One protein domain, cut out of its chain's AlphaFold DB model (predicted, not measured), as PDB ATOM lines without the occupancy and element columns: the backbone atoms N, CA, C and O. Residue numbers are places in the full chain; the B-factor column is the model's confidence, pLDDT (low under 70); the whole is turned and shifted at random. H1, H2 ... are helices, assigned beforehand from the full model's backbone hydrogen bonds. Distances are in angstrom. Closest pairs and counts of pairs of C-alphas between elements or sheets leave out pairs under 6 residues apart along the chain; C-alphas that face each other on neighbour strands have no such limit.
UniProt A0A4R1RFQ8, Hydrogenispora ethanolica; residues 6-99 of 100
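Overview. This is residues 6 to 99 of the 100 residues of a protein of Hydrogenispora ethanolica (UniProt A0A4R1RFQ8). The chain makes a long, open, hollow loop: H2 and H3 follow one another along one long side, H4 and H1 lie along the other, and the middle is empty. The loop is closed at one place, where the last part of H4 packs on H1; the unnamed stretch of residues 19 to 41 makes the wide turn at one far end, and the link from H3 to H4 makes the turn at the other. The printed part has 94 residues with four named helices, H1, H2, H3 and H4 in that order along the chain, and no named strand; its class is all helix. It is extended, with a radius of gyration of the C-alphas of 22.2 A, and spans 71 by 31 by 19 A.

Along the chain. H1 is residues 6 to 18, 18.3 A from first to last C-alpha; it begins at C-alpha 6, at (26.867, -13.400, -7.899). After 23 residues comes H2, residues 42 to 55, 20.2 A long, with C-alpha 42 at (32.475, -33.839, 2.277). H3 is residues 62 to 73, 16.5 A long. H4, residues 81 to 97, is the longest helix by residues, with 17, and measures 24.5 A; it ends at C-alpha 97, at (15.152, -9.581, -0.182).

Arrangement. H1 and H4 touch, with 6 pairs of C-alphas within 8 A; the closest C-alphas are those of Val 8 and Val 94, 6.4 A apart. H4 touches H1 with residues 90 to 97 alone. The two run the same way at a shallow tilt of 34.6 degrees, only just short of steep, with their centres 15.1 A apart. H2 touches no helix, and H3 touches no helix. H1 and H3 are apart, and H2 and H4 are apart. H1 and H2, H2 and H3, and H3 and H4, which follow each other along the chain, are apart too. In H1, H2, H3 and H4 every O i to N i+4 pair is within hydrogen-bond range.

Size, cuts and confidence. The two C-alphas farthest apart are those of Ser 31 and Asp 74, 71.0 A, while those of Lys 6 and Gly 99, the first and last printed, are 18.9 A apart. Residues 16 to 67, 70 to 75 and 78 to 89 stand free. The printed part has no cut. The link from H1 to H2 is long; those from H2 to H3, with 6 residues, and from H3 to H4, with 7, are short. The mean pLDDT of the printed part is 75.8; residues 14 to 40 and residue 99 are under 70.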
ATOM      1  N   LYS A   6      27.093 -11.969  -8.135       79.94
ATOM      2  CA  LYS A   6      26.867 -13.400  -7.899       79.94
ATOM      3  C   LYS A   6      26.061 -13.652  -6.622       79.94
ATOM      4  O   LYS A   6      25.204 -14.522  -6.612       79.94
ATOM      5  N   GLN A   7      26.297 -12.862  -5.570       75.25
ATOM      6  CA  GLN A   7      25.511 -12.925  -4.334       75.25
ATOM      7  C   GLN A   7      24.063 -12.483  -4.588       75.25
ATOM      8  O   GLN A   7      23.154 -13.148  -4.107       75.25
ATOM      9  N   VAL A   8      23.841 -11.444  -5.406       80.12
ATOM     10  CA  VAL A   8      22.486 -11.021  -5.820       80.12
ATOM     11  C   VAL A   8      21.756 -12.150  -6.554       80.12
ATOM     12  O   VAL A   8      20.626 -12.481  -6.206       80.12
ATOM     13  N   GLN A   9      22.414 -12.796  -7.523       76.62
ATOM     14  CA  GLN A   9      21.836 -13.918  -8.277       76.62
ATOM     15  C   GLN A   9      21.472 -15.097  -7.374       76.62
ATOM     16  O   GLN A   9      20.395 -15.666  -7.522       76.62
ATOM     17  N   THR A  10      22.340 -15.449  -6.424       77.50
ATOM     18  CA  THR A  10      22.053 -16.522  -5.465       77.50
ATOM     19  C   THR A  10      20.846 -16.184  -4.590       77.50
ATOM     20  O   THR A  10      19.992 -17.043  -4.399       77.50
ATOM     21  N   VAL A  11      20.728 -14.943  -4.104       78.50
ATOM     22  CA  VAL A  11      19.559 -14.511  -3.316       78.50
ATOM     23  C   VAL A  11      18.273 -14.562  -4.157       78.50
ATOM     24  O   VAL A  11      17.263 -15.082  -3.688       78.50
ATOM     25  N   LEU A  12      18.312 -14.122  -5.420       79.25
ATOM     26  CA  LEU A  12      17.177 -14.226  -6.351       79.25
ATOM     27  C   LEU A  12      16.764 -15.682  -6.617       79.25
ATOM     28  O   LEU A  12      15.579 -16.012  -6.559       79.25
ATOM     29  N   GLN A  13      17.737 -16.565  -6.863       75.56
ATOM     30  CA  GLN A  13      17.505 -17.997  -7.072       75.56
ATOM     31  C   GLN A  13      16.888 -18.649  -5.831       75.56
ATOM     32  O   GLN A  13      15.896 -19.365  -5.954       75.56
ATOM     33  N   LEU A  14      17.422 -18.372  -4.638       68.88
ATOM     34  CA  LEU A  14      16.894 -18.908  -3.382       68.88
ATOM     35  C   LEU A  14      15.434 -18.503  -3.161       68.88
ATOM     36  O   LEU A  14      14.616 -19.372  -2.865       68.88
ATOM     37  N   ASN A  15      15.089 -17.233  -3.382       69.12
ATOM     38  CA  ASN A  15      13.704 -16.778  -3.261       69.12
ATOM     39  C   ASN A  15      12.787 -17.407  -4.317       69.12
ATOM     40  O   ASN A  15      11.692 -17.855  -3.979       69.12
ATOM     41  N   SER A  16      13.238 -17.546  -5.569       63.66
ATOM     42  CA  SER A  16      12.458 -18.253  -6.597       63.66
ATOM     43  C   SER A  16      12.218 -19.736  -6.257       63.66
ATOM     44  O   SER A  16      11.136 -20.262  -6.512       63.66
ATOM     45  N   CYS A  17      13.178 -20.397  -5.599       54.47
ATOM     46  CA  CYS A  17      13.047 -21.778  -5.134       54.47
ATOM     47  C   CYS A  17      12.162 -21.901  -3.883       54.47
ATOM     48  O   CYS A  17      11.477 -22.910  -3.722       54.47
ATOM     49  N   TYR A  18      12.130 -20.880  -3.019       56.00
ATOM     50  CA  TYR A  18      11.304 -20.868  -1.806       56.00
ATOM     51  C   TYR A  18       9.797 -20.926  -2.119       56.00
ATOM     52  O   TYR A  18       9.012 -21.460  -1.335       56.00
ATOM     53  N   HIS A  19       9.389 -20.466  -3.306       52.25
ATOM     54  CA  HIS A  19       8.007 -20.548  -3.782       52.25
ATOM     55  C   HIS A  19       7.630 -21.884  -4.459       52.25
ATOM     56  O   HIS A  19       6.450 -22.093  -4.737       52.25
ATOM     57  N   TYR A  20       8.569 -22.816  -4.684       50.16
ATOM     58  CA  TYR A  20       8.291 -24.085  -5.384       50.16
ATOM     59  C   TYR A  20       7.981 -25.274  -4.451       50.16
ATOM     60  O   TYR A  20       7.380 -26.256  -4.879       50.16
ATOM     61  N   SER A  21       8.320 -25.208  -3.161       52.34
ATOM     62  CA  SER A  21       8.241 -26.368  -2.250       52.34
ATOM     63  C   SER A  21       7.387 -26.134  -0.999       52.34
ATOM     64  O   SER A  21       7.739 -26.537   0.106       52.34
ATOM     65  N   ARG A  22       6.176 -25.583  -1.172       47.44
ATOM     66  CA  ARG A  22       5.118 -25.605  -0.138       47.44
ATOM     67  C   ARG A  22       4.204 -26.833  -0.240       47.44
ATOM     68  O   ARG A  22       2.995 -26.701  -0.091       47.44
ATOM     69  N   ARG A  23       4.744 -28.025  -0.516       48.25
ATOM     70  CA  ARG A  23       4.011 -29.303  -0.420       48.25
ATOM     71  C   ARG A  23       4.964 -30.473  -0.189       48.25
ATOM     72  O   ARG A  23       5.209 -31.255  -1.097       48.25
ATOM     73  N   ILE A  24       5.456 -30.630   1.034       42.81
ATOM     74  CA  ILE A  24       5.799 -31.963   1.536       42.81
ATOM     75  C   ILE A  24       5.116 -32.098   2.891       42.81
ATOM     76  O   ILE A  24       5.415 -31.373   3.836       42.81
ATOM     77  N   ALA A  25       4.103 -32.959   2.920       43.53
ATOM     78  CA  ALA A  25       3.394 -33.345   4.123       43.53
ATOM     79  C   ALA A  25       4.359 -34.107   5.040       43.53
ATOM     80  O   ALA A  25       4.985 -35.076   4.612       43.53
ATOM     81  N   PHE A  26       4.478 -33.665   6.289       40.38
ATOM     82  CA  PHE A  26       5.170 -34.416   7.328       40.38
ATOM     83  C   PHE A  26       4.279 -35.590   7.743       40.38
ATOM     84  O   PHE A  26       3.239 -35.394   8.368       40.38
ATOM     85  N   ALA A  27       4.671 -36.804   7.358       40.06
ATOM     86  CA  ALA A  27       4.158 -38.027   7.953       40.06
ATOM     87  C   ALA A  27       4.998 -38.322   9.202       40.06
ATOM     88  O   ALA A  27       6.148 -38.744   9.101       40.06
ATOM     89  N   ASP A  28       4.416 -38.035  10.361       44.56
ATOM     90  CA  ASP A  28       4.949 -38.379  11.675       44.56
ATOM     91  C   ASP A  28       4.912 -39.903  11.861       44.56
ATOM     92  O   ASP A  28       3.855 -40.519  11.716       44.56
ATOM     93  N   ASN A  29       6.062 -40.520  12.131       42.62
ATOM     94  CA  ASN A  29       6.135 -41.896  12.618       42.62
ATOM     95  C   ASN A  29       7.241 -42.017  13.671       42.62
ATOM     96  O   ASN A  29       8.409 -41.702  13.453       42.62
ATOM     97  N   SER A  30       6.804 -42.496  14.827       46.81
ATOM     98  CA  SER A  30       7.467 -42.572  16.120       46.81
ATOM     99  C   SER A  30       8.503 -43.700  16.276       46.81
ATOM    100  O   SER A  30       8.343 -44.780  15.713       46.81
ATOM    101  N   SER A  31       9.421 -43.488  17.238       45.53
ATOM    102  CA  SER A  31      10.132 -44.462  18.110       45.53
ATOM    103  C   SER A  31      11.484 -45.085  17.674       45.53
ATOM    104  O   SER A  31      11.514 -46.047  16.921       45.53
ATOM    105  N   MET A  32      12.602 -44.569  18.232       43.78
ATOM    106  CA  MET A  32      13.714 -45.254  18.962       43.78
ATOM    107  C   MET A  32      14.895 -44.265  19.145       43.78
ATOM    108  O   MET A  32      15.188 -43.550  18.188       43.78
ATOM    109  N   PRO A  33      15.638 -44.218  20.278       53.22
ATOM    110  CA  PRO A  33      16.832 -43.381  20.376       53.22
ATOM    111  C   PRO A  33      17.995 -44.097  19.677       53.22
ATOM    112  O   PRO A  33      18.865 -44.694  20.310       53.22
ATOM    113  N   ARG A  34      17.996 -44.086  18.343       57.16
ATOM    114  CA  ARG A  34      19.237 -44.270  17.592       57.16
ATOM    115  C   ARG A  34      20.027 -42.980  17.749       57.16
ATOM    116  O   ARG A  34      19.482 -41.901  17.552       57.16
ATOM    117  N   ALA A  35      21.294 -43.091  18.137       54.81
ATOM    118  CA  ALA A  35      22.212 -41.971  18.017       54.81
ATOM    119  C   ALA A  35      22.245 -41.578  16.535       54.81
ATOM    120  O   ALA A  35      22.762 -42.333  15.710       54.81
ATOM    121  N   ASP A  36      21.620 -40.452  16.198       59.47
ATOM    122  CA  ASP A  36      21.643 -39.899  14.851       59.47
ATOM    123  C   ASP A  36      23.089 -39.523  14.525       59.47
ATOM    124  O   ASP A  36      23.624 -38.508  14.977       59.47
ATOM    125  N   VAL A  37      23.764 -40.387  13.769       61.53
ATOM    126  CA  VAL A  37      25.109 -40.115  13.273       61.53
ATOM    127  C   VAL A  37      24.970 -39.166  12.091       61.53
ATOM    128  O   VAL A  37      24.632 -39.568  10.977       61.53
ATOM    129  N   LEU A  38      25.231 -37.884  12.337       60.47
ATOM    130  CA  LEU A  38      25.300 -36.860  11.300       60.47
ATOM    131  C   LEU A  38      26.558 -37.075  10.447       60.47
ATOM    132  O   LEU A  38      27.631 -36.548  10.738       60.47
ATOM    133  N   LEU A  39      26.429 -37.846   9.369       61.03
ATOM    134  CA  LEU A  39      27.451 -37.930   8.330       61.03
ATOM    135  C   LEU A  39      27.383 -36.660   7.474       61.03
ATOM    136  O   LEU A  39      26.611 -36.570   6.518       61.03
ATOM    137  N   LEU A  40      28.174 -35.648   7.836       62.31
ATOM    138  CA  LEU A  40      28.330 -34.461   6.998       62.31
ATOM    139  C   LEU A  40      28.960 -34.877   5.667       62.31
ATOM    140  O   LEU A  40      30.067 -35.408   5.637       62.31
ATOM    141  N   SER A  41      28.265 -34.584   4.566       74.44
ATOM    142  CA  SER A  41      28.835 -34.696   3.224       74.44
ATOM    143  C   SER A  41      30.153 -33.917   3.153       74.44
ATOM    144  O   SER A  41      30.236 -32.803   3.675       74.44
ATOM    145  N   ASN A  42      31.157 -34.464   2.463       75.19
ATOM    146  CA  ASN A  42      32.475 -33.839   2.277       75.19
ATOM    147  C   ASN A  42      32.364 -32.368   1.827       75.19
ATOM    148  O   ASN A  42      33.073 -31.499   2.323       75.19
ATOM    149  N   LYS A  43      31.369 -32.059   0.983       71.62
ATOM    150  CA  LYS A  43      31.086 -30.699   0.508       71.62
ATOM    151  C   LYS A  43      30.707 -29.722   1.630       71.62
ATOM    152  O   LYS A  43      31.051 -28.549   1.562       71.62
ATOM    153  N   VAL A  44      29.999 -30.173   2.666       75.81
ATOM    154  CA  VAL A  44      29.624 -29.326   3.815       75.81
ATOM    155  C   VAL A  44      30.842 -29.041   4.693       75.81
ATOM    156  O   VAL A  44      30.992 -27.926   5.186       75.81
ATOM    157  N   GLN A  45      31.739 -30.018   4.850       78.56
ATOM    158  CA  GLN A  45      32.983 -29.832   5.600       78.56
ATOM    159  C   GLN A  45      33.895 -28.806   4.915       78.56
ATOM    160  O   GLN A  45      34.366 -27.877   5.568       78.56
ATOM    161  N   GLU A  46      34.061 -28.906   3.595       79.38
ATOM    162  CA  GLU A  46      34.807 -27.922   2.797       79.38
ATOM    163  C   GLU A  46      34.222 -26.510   2.930       79.38
ATOM    164  O   GLU A  46      34.958 -25.546   3.141       79.38
ATOM    165  N   LEU A  47      32.892 -26.373   2.877       82.25
ATOM    166  CA  LEU A  47      32.227 -25.080   3.053       82.25
ATOM    167  C   LEU A  47      32.466 -24.477   4.441       82.25
ATOM    168  O   LEU A  47      32.669 -23.267   4.545       82.25
ATOM    169  N   ASN A  48      32.461 -25.296   5.493       79.31
ATOM    170  CA  ASN A  48      32.743 -24.832   6.851       79.31
ATOM    171  C   ASN A  48      34.190 -24.340   6.984       79.31
ATOM    172  O   ASN A  48      34.407 -23.251   7.512       79.31
ATOM    173  N   LEU A  49      35.158 -25.071   6.423       84.38
ATOM    174  CA  LEU A  49      36.565 -24.657   6.407       84.38
ATOM    175  C   LEU A  49      36.760 -23.331   5.660       84.38
ATOM    176  O   LEU A  49      37.413 -22.420   6.171       84.38
ATOM    177  N   ILE A  50      36.138 -23.186   4.487       83.69
ATOM    178  CA  ILE A  50      36.174 -21.937   3.715       83.69
ATOM    179  C   ILE A  50      35.545 -20.796   4.521       83.69
ATOM    180  O   ILE A  50      36.108 -19.706   4.590       83.69
ATOM    181  N   LYS A  51      34.398 -21.031   5.169       83.88
ATOM    182  CA  LYS A  51      33.722 -20.024   5.998       83.88
ATOM    183  C   LYS A  51      34.611 -19.555   7.148       83.88
ATOM    184  O   LYS A  51      34.704 -18.353   7.384       83.88
ATOM    185  N   GLU A  52      35.289 -20.471   7.832       83.44
ATOM    186  CA  GLU A  52      36.233 -20.127   8.896       83.44
ATOM    187  C   GLU A  52      37.419 -19.308   8.381       83.44
ATOM    188  O   GLU A  52      37.809 -18.329   9.012       83.44
ATOM    189  N   GLN A  53      37.980 -19.669   7.226       81.94
ATOM    190  CA  GLN A  53      39.072 -18.912   6.605       81.94
ATOM    191  C   GLN A  53      38.630 -17.508   6.167       81.94
ATOM    192  O   GLN A  53      39.375 -16.542   6.335       81.94
ATOM    193  N   VAL A  54      37.403 -17.372   5.660       82.31
ATOM    194  CA  VAL A  54      36.811 -16.071   5.321       82.31
ATOM    195  C   VAL A  54      36.630 -15.214   6.574       82.31
ATOM    196  O   VAL A  54      36.959 -14.034   6.541       82.31
ATOM    197  N   LEU A  55      36.169 -15.790   7.687       79.00
ATOM    198  CA  LEU A  55      36.021 -15.067   8.958       79.00
ATOM    199  C   LEU A  55      37.365 -14.680   9.590       79.00
ATOM    200  O   LEU A  55      37.445 -13.666  10.271       79.00
ATOM    201  N   LYS A  56      38.417 -15.475   9.367       82.56
ATOM    202  CA  LYS A  56      39.793 -15.174   9.805       82.56
ATOM    203  C   LYS A  56      40.499 -14.148   8.917       82.56
ATOM    204  O   LYS A  56      41.591 -13.701   9.261       82.56
ATOM    205  N   SER A  57      39.928 -13.823   7.760       81.31
ATOM    206  CA  SER A  57      40.507 -12.826   6.868       81.31
ATOM    207  C   SER A  57      40.439 -11.440   7.519       81.31
ATOM    208  O   SER A  57      39.478 -11.150   8.228       81.31
ATOM    209  N   PRO A  58      41.436 -10.571   7.289       82.62
ATOM    210  CA  PRO A  58      41.450  -9.245   7.888       82.62
ATOM    211  C   PRO A  58      40.273  -8.403   7.386       82.62
ATOM    212  O   PRO A  58      39.963  -8.402   6.191       82.62
ATOM    213  N   ASP A  59      39.675  -7.623   8.292       77.69
ATOM    214  CA  ASP A  59      38.574  -6.702   7.975       77.69
ATOM    215  C   ASP A  59      38.965  -5.683   6.894       77.69
ATOM    216  O   ASP A  59      38.144  -5.279   6.066       77.69
ATOM    217  N   ILE A  60      40.240  -5.280   6.876       84.19
ATOM    218  CA  ILE A  60      40.795  -4.337   5.908       84.19
ATOM    219  C   ILE A  60      41.841  -5.046   5.049       84.19
ATOM    220  O   ILE A  60      42.876  -5.501   5.528       84.19
ATOM    221  N   ARG A  61      41.598  -5.069   3.738       88.19
ATOM    222  CA  ARG A  61      42.563  -5.537   2.736       88.19
ATOM    223  C   ARG A  61      43.495  -4.396   2.338       88.19
ATOM    224  O   ARG A  61      43.222  -3.707   1.354       88.19
ATOM    225  N   ALA A  62      44.557  -4.192   3.116       88.50
ATOM    226  CA  ALA A  62      45.496  -3.080   2.945       88.50
ATOM    227  C   ALA A  62      46.040  -2.968   1.508       88.50
ATOM    228  O   ALA A  62      46.012  -1.877   0.942       88.50
ATOM    229  N   ASP A  63      46.403  -4.092   0.886       89.00
ATOM    230  CA  ASP A  63      46.939  -4.130  -0.484       89.00
ATOM    231  C   ASP A  63      45.965  -3.518  -1.498       89.00
ATOM    232  O   ASP A  63      46.324  -2.654  -2.294       89.00
ATOM    233  N   LYS A  64      44.682  -3.892  -1.399       89.25
ATOM    234  CA  LYS A  64      43.625  -3.379  -2.281       89.25
ATOM    235  C   LYS A  64      43.363  -1.892  -2.051       89.25
ATOM    236  O   LYS A  64      43.004  -1.172  -2.975       89.25
ATOM    237  N   VAL A  65      43.495  -1.427  -0.809       92.38
ATOM    238  CA  VAL A  65      43.348  -0.002  -0.489       92.38
ATOM    239  C   VAL A  65      44.507   0.798  -1.081       92.38
ATOM    240  O   VAL A  65      44.265   1.891  -1.586       92.38
ATOM    241  N   SER A  66      45.734   0.271  -1.041       92.19
ATOM    242  CA  SER A  66      46.897   0.917  -1.661       92.19
ATOM    243  C   SER A  66      46.730   1.034  -3.173       92.19
ATOM    244  O   SER A  66      46.796   2.138  -3.705       92.19
ATOM    245  N   GLU A  67      46.384  -0.069  -3.839       92.69
ATOM    246  CA  GLU A  67      46.143  -0.106  -5.288       92.69
ATOM    247  C   GLU A  67      45.080   0.921  -5.716       92.69
ATOM    248  O   GLU A  67      45.273   1.693  -6.651       92.69
ATOM    249  N   LEU A  68      43.955   0.988  -4.996       92.38
ATOM    250  CA  LEU A  68      42.903   1.960  -5.296       92.38
ATOM    251  C   LEU A  68      43.357   3.406  -5.071       92.38
ATOM    252  O   LEU A  68      42.971   4.285  -5.839       92.38
ATOM    253  N   LYS A  69      44.164   3.669  -4.037       92.44
ATOM    254  CA  LYS A  69      44.723   5.007  -3.793       92.44
ATOM    255  C   LYS A  69      45.631   5.441  -4.939       92.44
ATOM    256  O   LYS A  69      45.497   6.573  -5.390       92.44
ATOM    257  N   GLU A  70      46.491   4.551  -5.421       94.12
ATOM    258  CA  GLU A  70      47.369   4.807  -6.569       94.12
ATOM    259  C   GLU A  70      46.552   5.095  -7.834       94.12
ATOM    260  O   GLU A  70      46.751   6.119  -8.482       94.12
ATOM    261  N   LEU A  71      45.539   4.274  -8.134       92.75
ATOM    262  CA  LEU A  71      44.660   4.490  -9.291       92.75
ATOM    263  C   LEU A  71      43.920   5.835  -9.247       92.75
ATOM    264  O   LEU A  71      43.703   6.454 -10.293       92.75
ATOM    265  N   ILE A  72      43.516   6.280  -8.054       93.06
ATOM    266  CA  ILE A  72      42.872   7.584  -7.856       93.06
ATOM    267  C   ILE A  72      43.885   8.719  -8.042       93.06
ATOM    268  O   ILE A  72      43.563   9.702  -8.708       93.06
ATOM    269  N   GLN A  73      45.097   8.590  -7.491       92.94
ATOM    270  CA  GLN A  73      46.168   9.585  -7.641       92.94
ATOM    271  C   GLN A  73      46.599   9.753  -9.100       92.94
ATOM    272  O   GLN A  73      46.765  10.880  -9.561       92.94
ATOM    273  N   ASP A  74      46.694   8.651  -9.841       93.12
ATOM    274  CA  ASP A  74      47.030   8.642 -11.267       93.12
ATOM    275  C   ASP A  74      45.891   9.169 -12.163       93.12
ATOM    276  O   ASP A  74      46.050   9.257 -13.381       93.12
ATOM    277  N   GLY A  75      44.708   9.448 -11.601       90.94
ATOM    278  CA  GLY A  75      43.516   9.845 -12.358       90.94
ATOM    279  C   GLY A  75      42.940   8.739 -13.252       90.94
ATOM    280  O   GLY A  75      42.080   9.004 -14.090       90.94
ATOM    281  N   ARG A  76      43.396   7.491 -13.084       91.69
ATOM    282  CA  ARG A  76      42.963   6.318 -13.867       91.69
ATOM    283  C   ARG A  76      41.745   5.620 -13.273       91.69
ATOM    284  O   ARG A  76      41.183   4.718 -13.892       91.69
ATOM    285  N   TYR A  77      41.325   6.022 -12.079       90.62
ATOM    286  CA  TYR A  77      40.099   5.537 -11.469       90.62
ATOM    287  C   TYR A  77      38.873   6.191 -12.126       90.62
ATOM    288  O   TYR A  77      38.418   7.256 -11.710       90.62
ATOM    289  N   HIS A  78      38.341   5.542 -13.161       90.06
ATOM    290  CA  HIS A  78      37.130   5.968 -13.856       90.06
ATOM    291  C   HIS A  78      35.998   4.970 -13.602       90.06
ATOM    292  O   HIS A  78      36.124   3.794 -13.931       90.06
ATOM    293  N   VAL A  79      34.897   5.449 -13.020       90.31
ATOM    294  CA  VAL A  79      33.665   4.678 -12.826       90.31
ATOM    295  C   VAL A  79      32.537   5.428 -13.514       90.31
ATOM    296  O   VAL A  79      32.346   6.624 -13.285       90.31
ATOM    297  N   THR A  80      31.803   4.725 -14.363       93.00
ATOM    298  CA  THR A  80      30.700   5.288 -15.142       93.00
ATOM    299  C   THR A  80      29.437   5.454 -14.292       93.00
ATOM    300  O   THR A  80      29.240   4.770 -13.284       93.00
ATOM    301  N   GLY A  81      28.542   6.356 -14.710       92.25
ATOM    302  CA  GLY A  81      27.245   6.544 -14.050       92.25
ATOM    303  C   GLY A  81      26.407   5.260 -14.009       92.25
ATOM    304  O   GLY A  81      25.775   4.974 -12.991       92.25
ATOM    305  N   ASP A  82      26.481   4.447 -15.063       91.88
ATOM    306  CA  ASP A  82      25.772   3.168 -15.166       91.88
ATOM    307  C   ASP A  82      26.261   2.154 -14.126       91.88
ATOM    308  O   ASP A  82      25.455   1.502 -13.459       91.88
ATOM    309  N   GLU A  83      27.577   2.057 -13.911       89.06
ATOM    310  CA  GLU A  83      28.156   1.176 -12.887       89.06
ATOM    311  C   GLU A  83      27.733   1.584 -11.470       89.06
ATOM    312  O   GLU A  83      27.514   0.729 -10.602       89.06
ATOM    313  N   ILE A  84      27.595   2.891 -11.229       90.88
ATOM    314  CA  ILE A  84      27.108   3.427  -9.955       90.88
ATOM    315  C   ILE A  84      25.628   3.077  -9.778       90.88
ATOM    316  O   ILE A  84      25.257   2.507  -8.746       90.88
ATOM    317  N   ALA A  85      24.795   3.357 -10.783       92.00
ATOM    318  CA  ALA A  85      23.365   3.064 -10.756       92.00
ATOM    319  C   ALA A  85      23.100   1.564 -10.548       92.00
ATOM    320  O   ALA A  85      22.303   1.182  -9.688       92.00
ATOM    321  N   GLN A  86      23.842   0.700 -11.245       90.31
ATOM    322  CA  GLN A  86      23.749  -0.748 -11.077       90.31
ATOM    323  C   GLN A  86      24.073  -1.175  -9.638       90.31
ATOM    324  O   GLN A  86      23.363  -2.000  -9.060       90.31
ATOM    325  N   LYS A  87      25.117  -0.602  -9.020       90.00
ATOM    326  CA  LYS A  87      25.454  -0.890  -7.613       90.00
ATOM    327  C   LYS A  87      24.365  -0.423  -6.648       90.00
ATOM    328  O   LYS A  87      24.092  -1.139  -5.685       90.00
ATOM    329  N   MET A  88      23.753   0.734  -6.897       88.81
ATOM    330  CA  MET A  88      22.646   1.249  -6.084       88.81
ATOM    331  C   MET A  88      21.429   0.318  -6.149       88.81
ATOM    332  O   MET A  88      20.921  -0.091  -5.105       88.81
ATOM    333  N   ILE A  89      21.020  -0.087  -7.355       90.00
ATOM    334  CA  ILE A  89      19.877  -0.991  -7.565       90.00
ATOM    335  C   ILE A  89      20.146  -2.356  -6.926       90.00
ATOM    336  O   ILE A  89      19.328  -2.847  -6.150       90.00
ATOM    337  N   ASN A  90      21.320  -2.944  -7.179       89.31
ATOM    338  CA  ASN A  90      21.700  -4.234  -6.599       89.31
ATOM    339  C   ASN A  90      21.673  -4.203  -5.067       89.31
ATOM    340  O   ASN A  90      21.268  -5.177  -4.434       89.31
ATOM    341  N   ARG A  91      22.107  -3.089  -4.465       87.25
ATOM    342  CA  ARG A  91      22.069  -2.903  -3.014       87.25
ATOM    343  C   ARG A  91      20.637  -2.849  -2.492       87.25
ATOM    344  O   ARG A  91      20.335  -3.575  -1.551       87.25
ATOM    345  N   SER A  92      19.793  -2.026  -3.113       87.12
ATOM    346  CA  SER A  92      18.385  -1.877  -2.733       87.12
ATOM    347  C   SER A  92      17.643  -3.211  -2.800       87.12
ATOM    348  O   SER A  92      16.964  -3.587  -1.852       87.12
ATOM    349  N   LEU A  93      17.839  -3.959  -3.890       86.69
ATOM    350  CA  LEU A  93      17.207  -5.257  -4.101       86.69
ATOM    351  C   LEU A  93      17.611  -6.275  -3.028       86.69
ATOM    352  O   LEU A  93      16.789  -7.034  -2.533       86.69
ATOM    353  N   VAL A  94      18.890  -6.312  -2.656       85.75
ATOM    354  CA  VAL A  94      19.367  -7.247  -1.627       85.75
ATOM    355  C   VAL A  94      18.851  -6.868  -0.247       85.75
ATOM    356  O   VAL A  94      18.539  -7.769   0.522       85.75
ATOM    357  N   ASP A  95      18.779  -5.575   0.072       84.25
ATOM    358  CA  ASP A  95      18.233  -5.120   1.352       84.25
ATOM    359  C   ASP A  95      16.744  -5.513   1.477       84.25
ATOM    360  O   ASP A  95      16.369  -6.085   2.501       84.25
ATOM    361  N   GLU A  96      15.954  -5.358   0.406       84.88
ATOM    362  CA  GLU A  96      14.552  -5.804   0.340       84.88
ATOM    363  C   GLU A  96      14.414  -7.330   0.501       84.88
ATOM    364  O   GLU A  96      13.632  -7.818   1.317       84.88
ATOM    365  N   LEU A  97      15.214  -8.113  -0.232       80.12
ATOM    366  CA  LEU A  97      15.152  -9.581  -0.182       80.12
ATOM    367  C   LEU A  97      15.688 -10.161   1.135       80.12
ATOM    368  O   LEU A  97      15.295 -11.261   1.521       80.12
ATOM    369  N   ALA A  98      16.592  -9.452   1.815       77.69
ATOM    370  CA  ALA A  98      17.120  -9.841   3.120       77.69
ATOM    371  C   ALA A  98      16.173  -9.486   4.285       77.69
ATOM    372  O   ALA A  98      16.509  -9.788   5.433       77.69
ATOM    373  N   GLY A  99      15.010  -8.881   4.007       65.94
ATOM    374  CA  GLY A  99      13.989  -8.573   5.007       65.94
ATOM    375  C   GLY A  99      14.409  -7.498   6.011       65.94
ATOM    376  O   GLY A  99      14.029  -7.591   7.180       65.94
TER     377      GLY A  99